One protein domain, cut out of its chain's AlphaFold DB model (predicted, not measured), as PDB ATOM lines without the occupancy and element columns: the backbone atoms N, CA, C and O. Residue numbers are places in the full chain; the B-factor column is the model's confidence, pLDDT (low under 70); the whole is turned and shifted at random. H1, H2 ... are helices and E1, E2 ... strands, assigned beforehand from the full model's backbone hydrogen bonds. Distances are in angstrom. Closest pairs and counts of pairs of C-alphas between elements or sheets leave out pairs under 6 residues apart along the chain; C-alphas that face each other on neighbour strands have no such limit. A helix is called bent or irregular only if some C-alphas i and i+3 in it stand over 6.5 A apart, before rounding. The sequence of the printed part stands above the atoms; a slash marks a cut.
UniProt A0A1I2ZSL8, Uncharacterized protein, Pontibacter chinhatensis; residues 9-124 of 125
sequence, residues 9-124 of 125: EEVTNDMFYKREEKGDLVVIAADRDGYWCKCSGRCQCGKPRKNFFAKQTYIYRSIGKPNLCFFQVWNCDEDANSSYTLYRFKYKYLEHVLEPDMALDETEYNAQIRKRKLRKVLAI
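What this domain is: This is residues 9 to 124 of the 125 residues of an uncharacterized protein of Pontibacter chinhatensis (UniProt A0A1I2ZSL8). A twisted, curled sheet of five strands makes the body, with H1 crossing one face and short H2 over the other. The small E2-E3 hairpin lies at one end of the long axis, and at the other H3 runs away from the sheet, its residues 117 to 122 sticking out with 123 and 124. The printed part has 116 residues, with three named helices and seven named strands in the order H1 E1 E2 E3 E4 E5 E6 H2 E7 H3. The sheet's order is E6 E5 E4 E1 E7, antiparallel throughout, and the class is mixed, helices and strands. The whole is loose and elongated, with a radius of gyration of the C-alphas of 16.9 A and spans of 58 by 32 by 21 A.

How they stand to each other: Begin with H1, residues 9 to 20, which is on the sheet of E6, residues 82 to 90, E5, 68 to 76, E4, 54 to 62, E1, 25 to 31, and E7, 102 to 104. Its height over the sheet is 8.9 A, and it runs across the strands, at 80 degrees to E6 on the local plane; their closest C-alphas are those of Thr 12 and Arg 88, 6.5 A. Next, E1 pairs with E4, N 28 to O 59 at 2.8 A, and with E7, N 103 to O 30 at 2.9 A. E2, residues 36 to 39, and E3, 43 to 46, form a hairpin, N 38 to O 44 at 3.0 A; E2 is apart from E1, and E3 from E4. E4, E5 and E6 form a meander, each strand the antiparallel neighbour of the one before, with N 58 to O 72 at 2.9 A and N 85 to O 73 at 2.9 A. H2, residues 91 to 97, is on the face opposite H1, 7.1 A high and along E5 at 16 degrees on the local plane; it is irregular, C-alphas 92 and 95 being 7.6 A apart. H3, residues 107 to 122, is on the sheet and runs along E1 at 4 degrees on the local plane; the closest C-alphas are those of Val 26 and Tyr 109, 6.0 A. Every O i to N i+4 pair is within hydrogen-bond range in H1 and H3; in H2 1 of 3 is, beside 3 of 4 O i to N i+3 pairs.

Where its parts are: Find C-alpha 9 at (34.459, 77.281, 299.388), where H1 begins its 16.3 A. E1 spans 17.2 A, E4 25.7 A, E5 26.7 A and E6 26.6 A. H3, 22.8 A long, ends at C-alpha 122, (21.822, 109.525, 316.259).

The domain as a whole: The C-alphas farthest apart are those of Gly 41 and Ile 124, 58.1 A. The printed part has no cut and no long link. Its mean pLDDT is 81.1; residues 32 to 54, 76 to 82 and 124 are under 70.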
ATOM      1  N   GLU A   9      35.851  77.617 299.083       88.69
ATOM      2  CA  GLU A   9      34.459  77.281 299.388       88.69
ATOM      3  C   GLU A   9      34.197  77.303 300.893       88.69
ATOM      4  O   GLU A   9      33.300  78.013 301.334       88.69
ATOM      5  N   GLU A  10      35.040  76.650 301.702       91.25
ATOM      6  CA  GLU A  10      34.932  76.674 303.170       91.25
ATOM      7  C   GLU A  10      34.963  78.112 303.707       91.25
ATOM      8  O   GLU A  10      34.147  78.500 304.541       91.25
ATOM      9  N   VAL A  11      35.863  78.949 303.181       92.69
ATOM     10  CA  VAL A  11      35.950  80.368 303.562       92.69
ATOM     11  C   VAL A  11      34.706  81.156 303.136       92.69
ATOM     12  O   VAL A  11      34.313  82.099 303.828       92.69
ATOM     13  N   THR A  12      34.100  80.811 301.999       93.94
ATOM     14  CA  THR A  12      32.889  81.469 301.488       93.94
ATOM     15  C   THR A  12      31.665  81.079 302.309       93.94
ATOM     16  O   THR A  12      30.948  81.975 302.758       93.94
ATOM     17  N   ASN A  13      31.495  79.788 302.594       93.56
ATOM     18  CA  ASN A  13      30.435  79.249 303.442       93.56
ATOM     19  C   ASN A  13      30.509  79.849 304.852       93.56
ATOM     20  O   ASN A  13      29.544  80.455 305.312       93.56
ATOM     21  N   ASP A  14      31.686  79.807 305.489       94.50
ATOM     22  CA  ASP A  14      31.922  80.427 306.801       94.50
ATOM     23  C   ASP A  14      31.529  81.911 306.814       94.50
ATOM     24  O   ASP A  14      31.017  82.429 307.806       94.50
ATOM     25  N   MET A  15      31.837  82.634 305.735       95.25
ATOM     26  CA  MET A  15      31.556  84.062 305.636       95.25
ATOM     27  C   MET A  15      30.072  84.349 305.439       95.25
ATOM     28  O   MET A  15      29.595  85.349 305.979       95.25
ATOM     29  N   PHE A  16      29.381  83.522 304.659       96.44
ATOM     30  CA  PHE A  16      27.950  83.631 304.422       96.44
ATOM     31  C   PHE A  16      27.181  83.401 305.721       96.44
ATOM     32  O   PHE A  16      26.556  84.340 306.212       96.44
ATOM     33  N   TYR A  17      27.344  82.233 306.351       95.19
ATOM     34  CA  TYR A  17      26.588  81.870 307.553       95.19
ATOM     35  C   TYR A  17      26.842  82.839 308.716       95.19
ATOM     36  O   TYR A  17      25.905  83.308 309.353       95.19
ATOM     37  N   LYS A  18      28.092  83.281 308.927       96.12
ATOM     38  CA  LYS A  18      28.404  84.301 309.952       96.12
ATOM     39  C   LYS A  18      27.765  85.666 309.698       96.12
ATOM     40  O   LYS A  18      27.718  86.487 310.614       96.12
ATOM     41  N   ARG A  19      27.414  85.999 308.454       95.50
ATOM     42  CA  ARG A  19      26.737  87.262 308.114       95.50
ATOM     43  C   ARG A  19      25.230  87.114 308.179       95.50
ATOM     44  O   ARG A  19      24.578  88.035 308.659       95.50
ATOM     45  N   GLU A  20      24.717  85.981 307.725       94.50
ATOM     46  CA  GLU A  20      23.315  85.607 307.853       94.50
ATOM     47  C   GLU A  20      22.880  85.607 309.323       94.50
ATOM     48  O   GLU A  20      21.965  86.341 309.681       94.50
ATOM     49  N   GLU A  21      23.632  84.933 310.199       95.81
ATOM     50  CA  GLU A  21      23.389  84.891 311.651       95.81
ATOM     51  C   GLU A  21      23.369  86.291 312.291       95.81
ATOM     52  O   GLU A  21      22.650  86.557 313.250       95.81
ATOM     53  N   LYS A  22      24.133  87.236 311.730       94.50
ATOM     54  CA  LYS A  22      24.176  88.633 312.192       94.50
ATOM     55  C   LYS A  22      23.047  89.502 311.641       94.50
ATOM     56  O   LYS A  22      23.038  90.701 311.927       94.50
ATOM     57  N   GLY A  23      22.161  88.959 310.806       92.12
ATOM     58  CA  GLY A  23      21.160  89.735 310.073       92.12
ATOM     59  C   GLY A  23      21.784  90.763 309.123       92.12
ATOM     60  O   GLY A  23      21.222  91.831 308.896       92.12
ATOM     61  N   ASP A  24      22.993  90.495 308.617       94.62
ATOM     62  CA  ASP A  24      23.743  91.419 307.758       94.62
ATOM     63  C   ASP A  24      23.453  91.221 306.264       94.62
ATOM     64  O   ASP A  24      23.938  92.005 305.447       94.62
ATOM     65  N   LEU A  25      22.705  90.180 305.895       96.06
ATOM     66  CA  LEU A  25      22.377  89.836 304.515       96.06
ATOM     67  C   LEU A  25      20.911  90.145 304.211       96.06
ATOM     68  O   LEU A  25      20.032  89.873 305.022       96.06
ATOM     69  N   VAL A  26      20.662  90.689 303.024       95.88
ATOM     70  CA  VAL A  26      19.318  90.932 302.482       95.88
ATOM     71  C   VAL A  26      19.257  90.321 301.093       95.88
ATOM     72  O   VAL A  26      20.191  90.512 300.310       95.88
ATOM     73  N   VAL A  27      18.179  89.604 300.791       95.00
ATOM     74  CA  VAL A  27      17.899  89.119 299.437       95.00
ATOM     75  C   VAL A  27      17.589  90.326 298.556       95.00
ATOM     76  O   VAL A  27      16.702  91.109 298.878       95.00
ATOM     77  N   ILE A  28      18.352  90.498 297.480       95.12
ATOM     78  CA  ILE A  28      18.144  91.561 296.490       95.12
ATOM     79  C   ILE A  28      17.620  91.021 295.165       95.12
ATOM     80  O   ILE A  28      17.069  91.784 294.386       95.12
ATOM     81  N   ALA A  29      17.785  89.728 294.894       93.62
ATOM     82  CA  ALA A  29      17.131  89.082 293.771       93.62
ATOM     83  C   ALA A  29      16.781  87.640 294.122       93.62
ATOM     84  O   ALA A  29      17.541  86.975 294.829       93.62
ATOM     85  N   ALA A  30      15.651  87.170 293.610       91.00
ATOM     86  CA  ALA A  30      15.206  85.791 293.736       91.00
ATOM     87  C   ALA A  30      14.455  85.368 292.472       91.00
ATOM     88  O   ALA A  30      13.926  86.220 291.746       91.00
ATOM     89  N   ASP A  31      14.392  84.064 292.228       83.69
ATOM     90  CA  ASP A  31      13.509  83.509 291.203       83.69
ATOM     91  C   ASP A  31      12.046  83.818 291.558       83.69
ATOM     92  O   ASP A  31      11.643  83.760 292.723       83.69
ATOM     93  N   ARG A  32      11.225  84.163 290.558       67.12
ATOM     94  CA  ARG A  32       9.776  84.295 290.768       67.12
ATOM     95  C   ARG A  32       9.160  82.903 290.882       67.12
ATOM     96  O   ARG A  32       9.292  82.098 289.963       67.12
ATOM     97  N   ASP A  33       8.452  82.649 291.979       62.00
ATOM     98  CA  ASP A  33       7.820  81.357 292.252       62.00
ATOM     99  C   ASP A  33       7.060  80.780 291.039       62.00
ATOM    100  O   ASP A  33       6.126  81.378 290.498       62.00
ATOM    101  N   GLY A  34       7.431  79.554 290.655       55.31
ATOM    102  CA  GLY A  34       6.562  78.634 289.917       55.31
ATOM    103  C   GLY A  34       6.468  78.788 288.396       55.31
ATOM    104  O   GLY A  34       5.685  78.049 287.791       55.31
ATOM    105  N   TYR A  35       7.241  79.672 287.759       54.00
ATOM    106  CA  TYR A  35       7.255  79.804 286.296       54.00
ATOM    107  C   TYR A  35       8.672  79.842 285.737       54.00
ATOM    108  O   TYR A  35       9.403  80.805 285.929       54.00
ATOM    109  N   TRP A  36       9.023  78.804 284.974       58.38
ATOM    110  CA  TRP A  36      10.268  78.766 284.216       58.38
ATOM    111  C   TRP A  36       9.991  79.185 282.772       58.38
ATOM    112  O   TRP A  36       9.062  78.670 282.138       58.38
ATOM    113  N   CYS A  37      10.786  80.117 282.250       55.00
ATOM    114  CA  CYS A  37      10.712  80.554 280.860       55.00
ATOM    115  C   CYS A  37      12.018  80.198 280.146       55.00
ATOM    116  O   CYS A  37      13.068  80.760 280.439       55.00
ATOM    117  N   LYS A  38      11.957  79.286 279.169       51.69
ATOM    118  CA  LYS A  38      13.100  78.971 278.303       51.69
ATOM    119  C   LYS A  38      12.949  79.713 276.980       51.69
ATOM    120  O   LYS A  38      11.952  79.525 276.283       51.69
ATOM    121  N   CYS A  39      13.942  80.521 276.614       47.19
ATOM    122  CA  CYS A  39      13.988  81.209 275.323       47.19
ATOM    123  C   CYS A  39      15.145  80.656 274.478       47.19
ATOM    124  O   CYS A  39      16.310  80.965 274.702       47.19
ATOM    125  N   SER A  40      14.811  79.825 273.490       44.31
ATOM    126  CA  SER A  40      15.742  79.315 272.473       44.31
ATOM    127  C   SER A  40      15.069  79.407 271.101       44.31
ATOM    128  O   SER A  40      14.462  78.447 270.631       44.31
ATOM    129  N   GLY A  41      15.066  80.607 270.510       55.75
ATOM    130  CA  GLY A  41      14.382  80.931 269.244       55.75
ATOM    131  C   GLY A  41      12.872  81.195 269.366       55.75
ATOM    132  O   GLY A  41      12.329  82.006 268.623       55.75
ATOM    133  N   ARG A  42      12.193  80.577 270.338       48.25
ATOM    134  CA  ARG A  42      10.836  80.921 270.803       48.25
ATOM    135  C   ARG A  42      10.818  80.846 272.331       48.25
ATOM    136  O   ARG A  42      11.477  79.969 272.889       48.25
ATOM    137  N   CYS A  43      10.101  81.749 272.999       53.81
ATOM    138  CA  CYS A  43       9.951  81.700 274.454       53.81
ATOM    139  C   CYS A  43       8.785  80.780 274.832       53.81
ATOM    140  O   CYS A  43       7.662  80.968 274.363       53.81
ATOM    141  N   GLN A  44       9.056  79.778 275.669       57.53
ATOM    142  CA  GLN A  44       8.041  78.934 276.294       57.53
ATOM    143  C   GLN A  44       8.075  79.155 277.800       57.53
ATOM    144  O   GLN A  44       9.106  78.936 278.431       57.53
ATOM    145  N   CYS A  45       6.936  79.569 278.349       61.66
ATOM    146  CA  CYS A  45       6.724  79.755 279.777       61.66
ATOM    147  C   CYS A  45       5.644  78.779 280.244       61.66
ATOM    148  O   CYS A  45       4.602  78.652 279.599       61.66
ATOM    149  N   GLY A  46       5.872  78.087 281.354       61.78
ATOM    150  CA  GLY A  46       4.897  77.138 281.882       61.78
ATOM    151  C   GLY A  46       5.257  76.619 283.263       61.78
ATOM    152  O   GLY A  46       6.359  76.851 283.762       61.78
ATOM    153  N   LYS A  47       4.309  75.896 283.867       55.50
ATOM    154  CA  LYS A  47       4.592  75.146 285.087       55.50
ATOM    155  C   LYS A  47       5.545  73.993 284.762       55.50
ATOM    156  O   LYS A  47       5.378  73.353 283.716       55.50
ATOM    157  N   PRO A  48       6.518  73.717 285.639       56.38
ATOM    158  CA  PRO A  48       7.416  72.586 285.475       56.38
ATOM    159  C   PRO A  48       6.638  71.270 285.286       56.38
ATOM    160  O   PRO A  48       5.622  71.036 285.946       56.38
ATOM    161  N   ARG A  49       7.076  70.420 284.345       55.16
ATOM    162  CA  ARG A  49       6.518  69.063 284.157       55.16
ATOM    163  C   ARG A  49       6.939  68.163 285.331       55.16
ATOM    164  O   ARG A  49       7.945  68.450 285.959       55.16
ATOM    165  N   LYS A  50       6.212  67.068 285.602       48.28
ATOM    166  CA  LYS A  50       6.645  66.029 286.566       48.28
ATOM    167  C   LYS A  50       8.078  65.562 286.227       48.28
ATOM    168  O   LYS A  50       8.363  65.435 285.033       48.28
ATOM    169  N   ASN A  51       8.926  65.349 287.242       52.44
ATOM    170  CA  ASN A  51      10.394  65.157 287.186       52.44
ATOM    171  C   ASN A  51      11.229  66.461 287.152       52.44
ATOM    172  O   ASN A  51      12.218  66.543 286.423       52.44
ATOM    173  N   PHE A  52      10.818  67.519 287.863       54.84
ATOM    174  CA  PHE A  52      11.491  68.823 287.789       54.84
ATOM    175  C   PHE A  52      12.379  69.119 288.994       54.84
ATOM    176  O   PHE A  52      11.967  68.963 290.139       54.84
ATOM    177  N   PHE A  53      13.547  69.683 288.697       57.47
ATOM    178  CA  PHE A  53      14.442  70.306 289.660       57.47
ATOM    179  C   PHE A  53      13.736  71.474 290.357       57.47
ATOM    180  O   PHE A  53      13.444  72.490 289.721       57.47
ATOM    181  N   ALA A  54      13.488  71.378 291.662       56.47
ATOM    182  CA  ALA A  54      13.169  72.571 292.438       56.47
ATOM    183  C   ALA A  54      14.468  73.373 292.585       56.47
ATOM    184  O   ALA A  54      15.303  73.052 293.430       56.47
ATOM    185  N   LYS A  55      14.664  74.359 291.705       71.44
ATOM    186  CA  LYS A  55      15.749  75.335 291.790       71.44
ATOM    187  C   LYS A  55      15.255  76.527 292.599       71.44
ATOM    188  O   LYS A  55      14.269  77.154 292.225       71.44
ATOM    189  N   GLN A  56      15.921  76.819 293.707       75.44
ATOM    190  CA  GLN A  56      15.769  78.084 294.413       75.44
ATOM    191  C   GLN A  56      17.060  78.872 294.270       75.44
ATOM    192  O   GLN A  56      18.100  78.455 294.788       75.44
ATOM    193  N   THR A  57      16.984  80.001 293.569       87.19
ATOM    194  CA  THR A  57      18.106  80.921 293.394       87.19
ATOM    195  C   THR A  57      17.862  82.198 294.174       87.19
ATOM    196  O   THR A  57      16.832  82.857 294.020       87.19
ATOM    197  N   TYR A  58      18.848  82.587 294.974       92.38
ATOM    198  CA  TYR A  58      18.847  83.837 295.718       92.38
ATOM    199  C   TYR A  58      20.166  84.571 295.518       92.38
ATOM    200  O   TYR A  58      21.252  83.986 295.571       92.38
ATOM    201  N   ILE A  59      20.086  85.889 295.371       95.12
ATOM    202  CA  ILE A  59      21.237  86.777 295.496       95.12
ATOM    203  C   ILE A  59      21.072  87.603 296.763       95.12
ATOM    204  O   ILE A  59      20.165  88.425 296.883       95.12
ATOM    205  N   TYR A  60      22.013  87.435 297.685       96.31
ATOM    206  CA  TYR A  60      22.116  88.210 298.911       96.31
ATOM    207  C   TYR A  60      23.132  89.335 298.760       96.31
ATOM    208  O   TYR A  60      24.204  89.169 298.170       96.31
ATOM    209  N   ARG A  61      22.856  90.468 299.399       96.81
ATOM    210  CA  ARG A  61      23.777  91.597 299.524       96.81
ATOM    211  C   ARG A  61      24.000  91.951 300.984       96.81
ATOM    212  O   ARG A  61      23.066  92.008 301.779       96.81
ATOM    213  N   SER A  62      25.253  92.229 301.335       96.19
ATOM    214  CA  SER A  62      25.610  92.634 302.694       96.19
ATOM    215  C   SER A  62      25.278  94.108 302.961       96.19
ATOM    216  O   SER A  62      25.658  95.003 302.198       96.19
ATOM    217  N   ILE A  63      24.630  94.384 304.092       93.69
ATOM    218  CA  ILE A  63      24.401  95.741 304.615       93.69
ATOM    219  C   ILE A  63      25.731  96.315 305.148       93.69
ATOM    220  O   ILE A  63      26.059  97.483 304.941       93.69
ATOM    221  N   GLY A  64      26.510  95.490 305.856       91.12
ATOM    222  CA  GLY A  64      27.869  95.693 306.382       91.12
ATOM    223  C   GLY A  64      28.892  96.115 305.356       91.12
ATOM    224  O   GLY A  64      29.715  96.992 305.616       91.12
ATOM    225  N   LYS A  65      28.860  95.441 304.215       93.69
ATOM    226  CA  LYS A  65      29.807  95.593 303.123       93.69
ATOM    227  C   LYS A  65      29.008  95.658 301.820       93.69
ATOM    228  O   LYS A  65      28.874  94.633 301.165       93.69
ATOM    229  N   PRO A  66      28.534  96.845 301.402       91.88
ATOM    230  CA  PRO A  66      27.630  96.991 300.255       91.88
ATOM    231  C   PRO A  66      28.123  96.423 298.922       91.88
ATOM    232  O   PRO A  66      27.324  96.151 298.034       91.88
ATOM    233  N   ASN A  67      29.435  96.245 298.768       95.00
ATOM    234  CA  ASN A  67      30.028  95.657 297.569       95.00
ATOM    235  C   ASN A  67      30.085  94.123 297.602       95.00
ATOM    236  O   ASN A  67      30.497  93.538 296.609       95.00
ATOM    237  N   LEU A  68      29.760  93.484 298.726       96.62
ATOM    238  CA  LEU A  68      29.835  92.040 298.919       96.62
ATOM    239  C   LEU A  68      28.463  91.405 298.683       96.62
ATOM    240  O   LEU A  68      27.509  91.721 299.400       96.62
ATOM    241  N   CYS A  69      28.413  90.477 297.733       97.31
ATOM    242  CA  CYS A  69      27.222  89.709 297.402       97.31
ATOM    243  C   CYS A  69      27.507  88.207 297.440       97.31
ATOM    244  O   CYS A  69      28.658  87.772 297.308       97.31
ATOM    245  N   PHE A  70      26.440  87.437 297.611       97.00
ATOM    246  CA  PHE A  70      26.450  85.984 297.580       97.00
ATOM    247  C   PHE A  70      25.345  85.506 296.659       97.00
ATOM    248  O   PHE A  70      24.227  86.001 296.747       97.00
ATOM    249  N   PHE A  71      25.670  84.570 295.786       94.75
ATOM    250  CA  PHE A  71      24.699  83.845 294.988       94.75
ATOM    251  C   PHE A  71      24.563  82.456 295.588       94.75
ATOM    252  O   PHE A  71      25.573  81.782 295.811       94.75
ATOM    253  N   GLN A  72      23.330  82.068 295.867       91.94
ATOM    254  CA  GLN A  72      22.974  80.795 296.456       91.94
ATOM    255  C   GLN A  72      22.008  80.091 295.511       91.94
ATOM    256  O   GLN A  72      20.988  80.666 295.138       91.94
ATOM    257  N   VAL A  73      22.329  78.854 295.147       87.50
ATOM    258  CA  VAL A  73      21.437  77.959 294.409       87.50
ATOM    259  C   VAL A  73      21.269  76.683 295.197       87.50
ATOM    260  O   VAL A  73      22.248  76.045 295.594       87.50
ATOM    261  N   TRP A  74      20.015  76.302 295.371       82.19
ATOM    262  CA  TRP A  74      19.630  75.000 295.871       82.19
ATOM    263  C   TRP A  74      18.842  74.273 294.789       82.19
ATOM    264  O   TRP A  74      17.840  74.798 294.313       82.19
ATOM    265  N   ASN A  75      19.308  73.090 294.391       75.62
ATOM    266  CA  ASN A  75      18.593  72.213 293.469       75.62
ATOM    267  C   ASN A  75      18.169  70.956 294.223       75.62
ATOM    268  O   ASN A  75      19.020  70.293 294.821       75.62
ATOM    269  N   CYS A  76      16.889  70.609 294.146       65.06
ATOM    270  CA  CYS A  76      16.363  69.338 294.634       65.06
ATOM    271  C   CYS A  76      15.853  68.499 293.465       65.06
ATOM    272  O   CYS A  76      15.017  68.977 292.695       65.06
ATOM    273  N   ASP A  77      16.364  67.277 293.346       63.16
ATOM    274  CA  ASP A  77      15.809  66.227 292.493       63.16
ATOM    275  C   ASP A  77      14.868  65.335 293.326       63.16
ATOM    276  O   ASP A  77      15.155  65.061 294.496       63.16
ATOM    277  N   GLU A  78      13.760  64.867 292.741       56.47
ATOM    278  CA  GLU A  78      12.873  63.881 293.386       56.47
ATOM    279  C   GLU A  78      13.629  62.566 293.679       56.47
ATOM    280  O   GLU A  78      13.307  61.886 294.653       56.47
ATOM    281  N   ASP A  79      14.715  62.284 292.943       58.06
ATOM    282  CA  ASP A  79      15.623  61.144 293.155       58.06
ATOM    283  C   ASP A  79      16.688  61.374 294.263       58.06
ATOM    284  O   ASP A  79      17.723  60.706 294.312       58.06
ATOM    285  N   ALA A  80      16.435  62.301 295.197       53.12
ATOM    286  CA  ALA A  80      17.193  62.549 296.437       53.12
ATOM    287  C   ALA A  80      18.603  63.165 296.307       53.12
ATOM    288  O   ALA A  80      19.266  63.404 297.323       53.12
ATOM    289  N   ASN A  81      19.059  63.510 295.101       58.72
ATOM    290  CA  ASN A  81      20.286  64.288 294.932       58.72
ATOM    291  C   ASN A  81      19.993  65.783 295.098       58.72
ATOM    292  O   ASN A  81      19.440  66.435 294.213       58.72
ATOM    293  N   SER A  82      20.399  66.341 296.241       65.69
ATOM    294  CA  SER A  82      20.437  67.791 296.432       65.69
ATOM    295  C   SER A  82      21.818  68.331 296.069       65.69
ATOM    296  O   SER A  82      22.842  67.786 296.481       65.69
ATOM    297  N   SER A  83      21.863  69.407 295.282       73.00
ATOM    298  CA  SER A  83      23.098  70.163 295.064       73.00
ATOM    299  C   SER A  83      22.941  71.575 295.600       73.00
ATOM    300  O   SER A  83      21.920  72.235 295.403       73.00
ATOM    301  N   TYR A  84      23.972  72.023 296.307       81.31
ATOM    302  CA  TYR A  84      24.043  73.346 296.902       81.31
ATOM    303  C   TYR A  84      25.255  74.072 296.338       81.31
ATOM    304  O   TYR A  84      26.380  73.580 296.434       81.31
ATOM    305  N   THR A  85      25.029  75.246 295.762       86.62
ATOM    306  CA  THR A  85      26.098  76.118 295.278       86.62
ATOM    307  C   THR A  85      26.010  77.451 295.992       86.62
ATOM    308  O   THR A  85      24.966  78.098 295.989       86.62
ATOM    309  N   LEU A  86      27.127  77.883 296.568       91.88
ATOM    310  CA  LEU A  86      27.269  79.197 297.174       91.88
ATOM    311  C   LEU A  86      28.560  79.835 296.681       91.88
ATOM    312  O   LEU A  86      29.651  79.320 296.928       91.88
ATOM    313  N   TYR A  87      28.454  80.987 296.026       92.94
ATOM    314  CA  TYR A  87      29.631  81.753 295.634       92.94
ATOM    315  C   TYR A  87      29.526  83.220 296.013       92.94
ATOM    316  O   TYR A  87      28.461  83.833 296.062       92.94
ATOM    317  N   ARG A  88      30.695  83.801 296.269       95.94
ATOM    318  CA  ARG A  88      30.861  85.208 296.612       95.94
ATOM    319  C   ARG A  88      31.274  86.005 295.385       95.94
ATOM    320  O   ARG A  88      32.235  85.641 294.713       95.94
ATOM    321  N   PHE A  89      30.666  87.168 295.187       96.75
ATOM    322  CA  PHE A  89      31.046  88.095 294.123       96.75
ATOM    323  C   PHE A  89      30.958  89.561 294.574       96.75
ATOM    324  O   PHE A  89      30.496  89.875 295.677       96.75
ATOM    325  N   LYS A  90      31.478  90.477 293.744       96.94
ATOM    326  CA  LYS A  90      31.349  91.925 293.973       96.94
ATOM    327  C   LYS A  90      30.093  92.446 293.282       96.94
ATOM    328  O   LYS A  90      29.893  92.118 292.123       96.94
ATOM    329  N   TYR A  91      29.350  93.346 293.926       95.38
ATOM    330  CA  TYR A  91      28.101  93.911 293.388       95.38
ATOM    331  C   TYR A  91      28.223  94.479 291.963       95.38
ATOM    332  O   TYR A  91      27.315  94.321 291.163       95.38
ATOM    333  N   LYS A  92      29.374  95.059 291.594       96.75
ATOM    334  CA  LYS A  92      29.624  95.545 290.222       96.75
ATOM    335  C   LYS A  92      29.526  94.470 289.125       96.75
ATOM    336  O   LYS A  92      29.548  94.812 287.955       96.75
ATOM    337  N   TYR A  93      29.508  93.191 289.499       96.31
ATOM    338  CA  TYR A  93      29.349  92.053 288.595       96.31
ATOM    339  C   TYR A  93      27.936  91.454 288.652       96.31
ATOM    340  O   TYR A  93      27.733  90.363 288.132       96.31
ATOM    341  N   LEU A  94      26.976  92.129 289.298       93.94
ATOM    342  CA  LEU A  94      25.603  91.643 289.448       93.94
ATOM    343  C   LEU A  94      24.965  91.312 288.099       93.94
ATOM    344  O   LEU A  94      24.394  90.243 287.967       93.94
ATOM    345  N   GLU A  95      25.129  92.168 287.095       90.88
ATOM    346  CA  GLU A  95      24.557  91.958 285.757       90.88
ATOM    347  C   GLU A  95      25.060  90.677 285.072       90.88
ATOM    348  O   GLU A  95      24.352  90.103 284.256       90.88
ATOM    349  N   HIS A  96      26.260  90.197 285.415       89.50
ATOM    350  CA  HIS A  96      26.805  88.940 284.883       89.50
ATOM    351  C   HIS A  96      26.359  87.701 285.668       89.50
ATOM    352  O   HIS A  96      26.600  86.580 285.233       89.50
ATOM    353  N   VAL A  97      25.796  87.910 286.856       89.69
ATOM    354  CA  VAL A  97      25.369  86.867 287.797       89.69
ATOM    355  C   VAL A  97      23.848  86.712 287.795       89.69
ATOM    356  O   VAL A  97      23.348  85.631 288.081       89.69
ATOM    357  N   LEU A  98      23.118  87.785 287.495       87.31
ATOM    358  CA  LEU A  98      21.665  87.805 287.479       87.31
ATOM    359  C   LEU A  98      21.141  86.904 286.355       87.31
ATOM    360  O   LEU A  98      21.434  87.136 285.180       87.31
ATOM    361  N   GLU A  99      20.365  85.887 286.719       83.50
ATOM    362  CA  GLU A  99      19.713  85.036 285.728       83.50
ATOM    363  C   GLU A  99      18.481  85.749 285.127       83.50
ATOM    364  O   GLU A  99      17.886  86.607 285.786       83.50
ATOM    365  N   PRO A 100      18.090  85.448 283.872       78.25
ATOM    366  CA  PRO A 100      17.023  86.174 283.171       78.25
ATOM    367  C   PRO A 100      15.648  86.146 283.857       78.25
ATOM    368  O   PRO A 100      14.821  87.025 283.620       78.25
ATOM    369  N   ASP A 101      15.386  85.121 284.660       76.62
ATOM    370  CA  ASP A 101      14.148  84.861 285.398       76.62
ATOM    371  C   ASP A 101      14.155  85.415 286.832       76.62
ATOM    372  O   ASP A 101      13.109  85.447 287.490       76.62
ATOM    373  N   MET A 102      15.293  85.937 287.295       85.25
ATOM    374  CA  MET A 102      15.396  86.565 288.604       85.25
ATOM    375  C   MET A 102      14.769  87.958 288.612       85.25
ATOM    376  O   MET A 102      15.059  88.821 287.781       85.25
ATOM    377  N   ALA A 103      13.952  88.226 289.626       87.75
ATOM    378  CA  ALA A 103      13.451  89.563 289.897       87.75
ATOM    379  C   ALA A 103      14.397  90.291 290.853       87.75
ATOM    380  O   ALA A 103      14.566  89.868 291.994       87.75
ATOM    381  N   LEU A 104      14.986  91.398 290.396       91.31
ATOM    382  CA  LEU A 104      15.766  92.301 291.240       91.31
ATOM    383  C   LEU A 104      14.827  93.244 292.013       91.31
ATOM    384  O   LEU A 104      14.098  94.024 291.400       91.31
ATOM    385  N   ASP A 105      14.888  93.211 293.342       91.44
ATOM    386  CA  ASP A 105      14.226  94.158 294.241       91.44
ATOM    387  C   ASP A 105      15.203  94.638 295.326       91.44
ATOM    388  O   ASP A 105      15.597  93.906 296.233       91.44
ATOM    389  N   GLU A 106      15.591  95.912 295.251       90.94
ATOM    390  CA  GLU A 106      16.490  96.529 296.229       90.94
ATOM    391  C   GLU A 106      15.761  97.335 297.317       90.94
ATOM    392  O   GLU A 106      16.405  98.033 298.107       90.94
ATOM    393  N   THR A 107      14.430  97.290 297.379       91.88
ATOM    394  CA  THR A 107      13.630  98.145 298.271       91.88
ATOM    395  C   THR A 107      13.979  97.920 299.739       91.88
ATOM    396  O   THR A 107      14.337  98.871 300.445       91.88
ATOM    397  N   GLU A 108      13.957  96.664 300.193       89.62
ATOM    398  CA  GLU A 108      14.293  96.313 301.577       89.62
ATOM    399  C   GLU A 108      15.762  96.628 301.889       89.62
ATOM    400  O   GLU A 108      16.079  97.224 302.923       89.62
ATOM    401  N   TYR A 109      16.671  96.333 300.955       93.00
ATOM    402  CA  TYR A 109      18.092  96.652 301.106       93.00
ATOM    403  C   TYR A 109      18.316  98.154 301.329       93.00
ATOM    404  O   TYR A 109      19.001  98.575 302.268       93.00
ATOM    405  N   ASN A 110      17.685  98.987 300.500       92.50
ATOM    406  CA  ASN A 110      17.769 100.438 300.590       92.50
ATOM    407  C   ASN A 110      17.167 100.965 301.900       92.50
ATOM    408  O   ASN A 110      17.747 101.863 302.524       92.50
ATOM    409  N   ALA A 111      16.053 100.392 302.363       90.81
ATOM    410  CA  ALA A 111      15.452 100.731 303.649       90.81
ATOM    411  C   ALA A 111      16.397 100.421 304.824       90.81
ATOM    412  O   ALA A 111      16.607 101.275 305.693       90.81
ATOM    413  N   GLN A 112      17.036  99.249 304.833       90.19
ATOM    414  CA  GLN A 112      17.987  98.843 305.876       90.19
ATOM    415  C   GLN A 112      19.247  99.718 305.893       90.19
ATOM    416  O   GLN A 112      19.708 100.152 306.957       90.19
ATOM    417  N   ILE A 113      19.781 100.072 304.721       90.12
ATOM    418  CA  ILE A 113      20.902 101.014 304.609       90.12
ATOM    419  C   ILE A 113      20.528 102.390 305.170       90.12
ATOM    420  O   ILE A 113      21.312 102.972 305.929       90.12
ATOM    421  N   ARG A 114      19.337 102.912 304.849       88.44
ATOM    422  CA  ARG A 114      18.840 104.186 305.400       88.44
ATOM    423  C   ARG A 114      18.719 104.123 306.923       88.44
ATOM    424  O   ARG A 114      19.286 104.981 307.601       88.44
ATOM    425  N   LYS A 115      18.086 103.076 307.468       88.00
ATOM    426  CA  LYS A 115      17.969 102.850 308.922       88.00
ATOM    427  C   LYS A 115      19.337 102.849 309.604       88.00
ATOM    428  O   LYS A 115      19.523 103.500 310.632       88.00
ATOM    429  N   ARG A 116      20.331 102.175 309.019       85.00
ATOM    430  CA  ARG A 116      21.689 102.127 309.573       85.00
ATOM    431  C   ARG A 116      22.390 103.483 309.557       85.00
ATOM    432  O   ARG A 116      23.067 103.818 310.527       85.00
ATOM    433  N   LYS A 117      22.256 104.252 308.471       85.62
ATOM    434  CA  LYS A 117      22.809 105.613 308.387       85.62
ATOM    435  C   LYS A 117      22.213 106.507 309.478       85.62
ATOM    436  O   LYS A 117      22.971 107.157 310.187       85.62
ATOM    437  N   LEU A 118      20.892 106.459 309.670       85.19
ATOM    438  CA  LEU A 118      20.203 107.220 310.719       85.19
ATOM    439  C   LEU A 118      20.682 106.838 312.124       85.19
ATOM    440  O   LEU A 118      21.041 107.720 312.898       85.19
ATOM    441  N   ARG A 119      20.781 105.537 312.434       83.19
ATOM    442  CA  ARG A 119      21.306 105.067 313.731       83.19
ATOM    443  C   ARG A 119      22.713 105.587 314.020       83.19
ATOM    444  O   ARG A 119      22.985 105.983 315.144       83.19
ATOM    445  N   LYS A 120      23.598 105.615 313.017       81.69
ATOM    446  CA  LYS A 120      24.957 106.157 313.181       81.69
ATOM    447  C   LYS A 120      24.952 107.648 313.508       81.69
ATOM    448  O   LYS A 120      25.725 108.063 314.354       81.69
ATOM    449  N   VAL A 121      24.101 108.433 312.849       79.69
ATOM    450  CA  VAL A 121      23.991 109.878 313.110       79.69
ATOM    451  C   VAL A 121      23.440 110.141 314.511       79.69
ATOM    452  O   VAL A 121      23.951 111.007 315.210       79.69
ATOM    453  N   LEU A 122      22.427 109.381 314.933       76.19
ATOM    454  CA  LEU A 122      21.822 109.525 316.259       76.19
ATOM    455  C   LEU A 122      22.753 109.084 317.394       76.19
ATOM    456  O   LEU A 122      22.701 109.681 318.454       76.19
ATOM    457  N   ALA A 123      23.619 108.090 317.173       71.12
ATOM    458  CA  ALA A 123      24.595 107.631 318.168       71.12
ATOM    459  C   ALA A 123      25.810 108.566 318.349       71.12
ATOM    460  O   ALA A 123      26.637 108.321 319.219       71.12
ATOM    461  N   ILE A 124      25.957 109.584 317.494       60.44
ATOM    462  CA  ILE A 124      27.009 110.612 317.588       60.44
ATOM    463  C   ILE A 124      26.519 111.835 318.397       60.44
ATOM    464  O   ILE A 124      27.317 112.710 318.721       60.44
TER     465      ILE A 124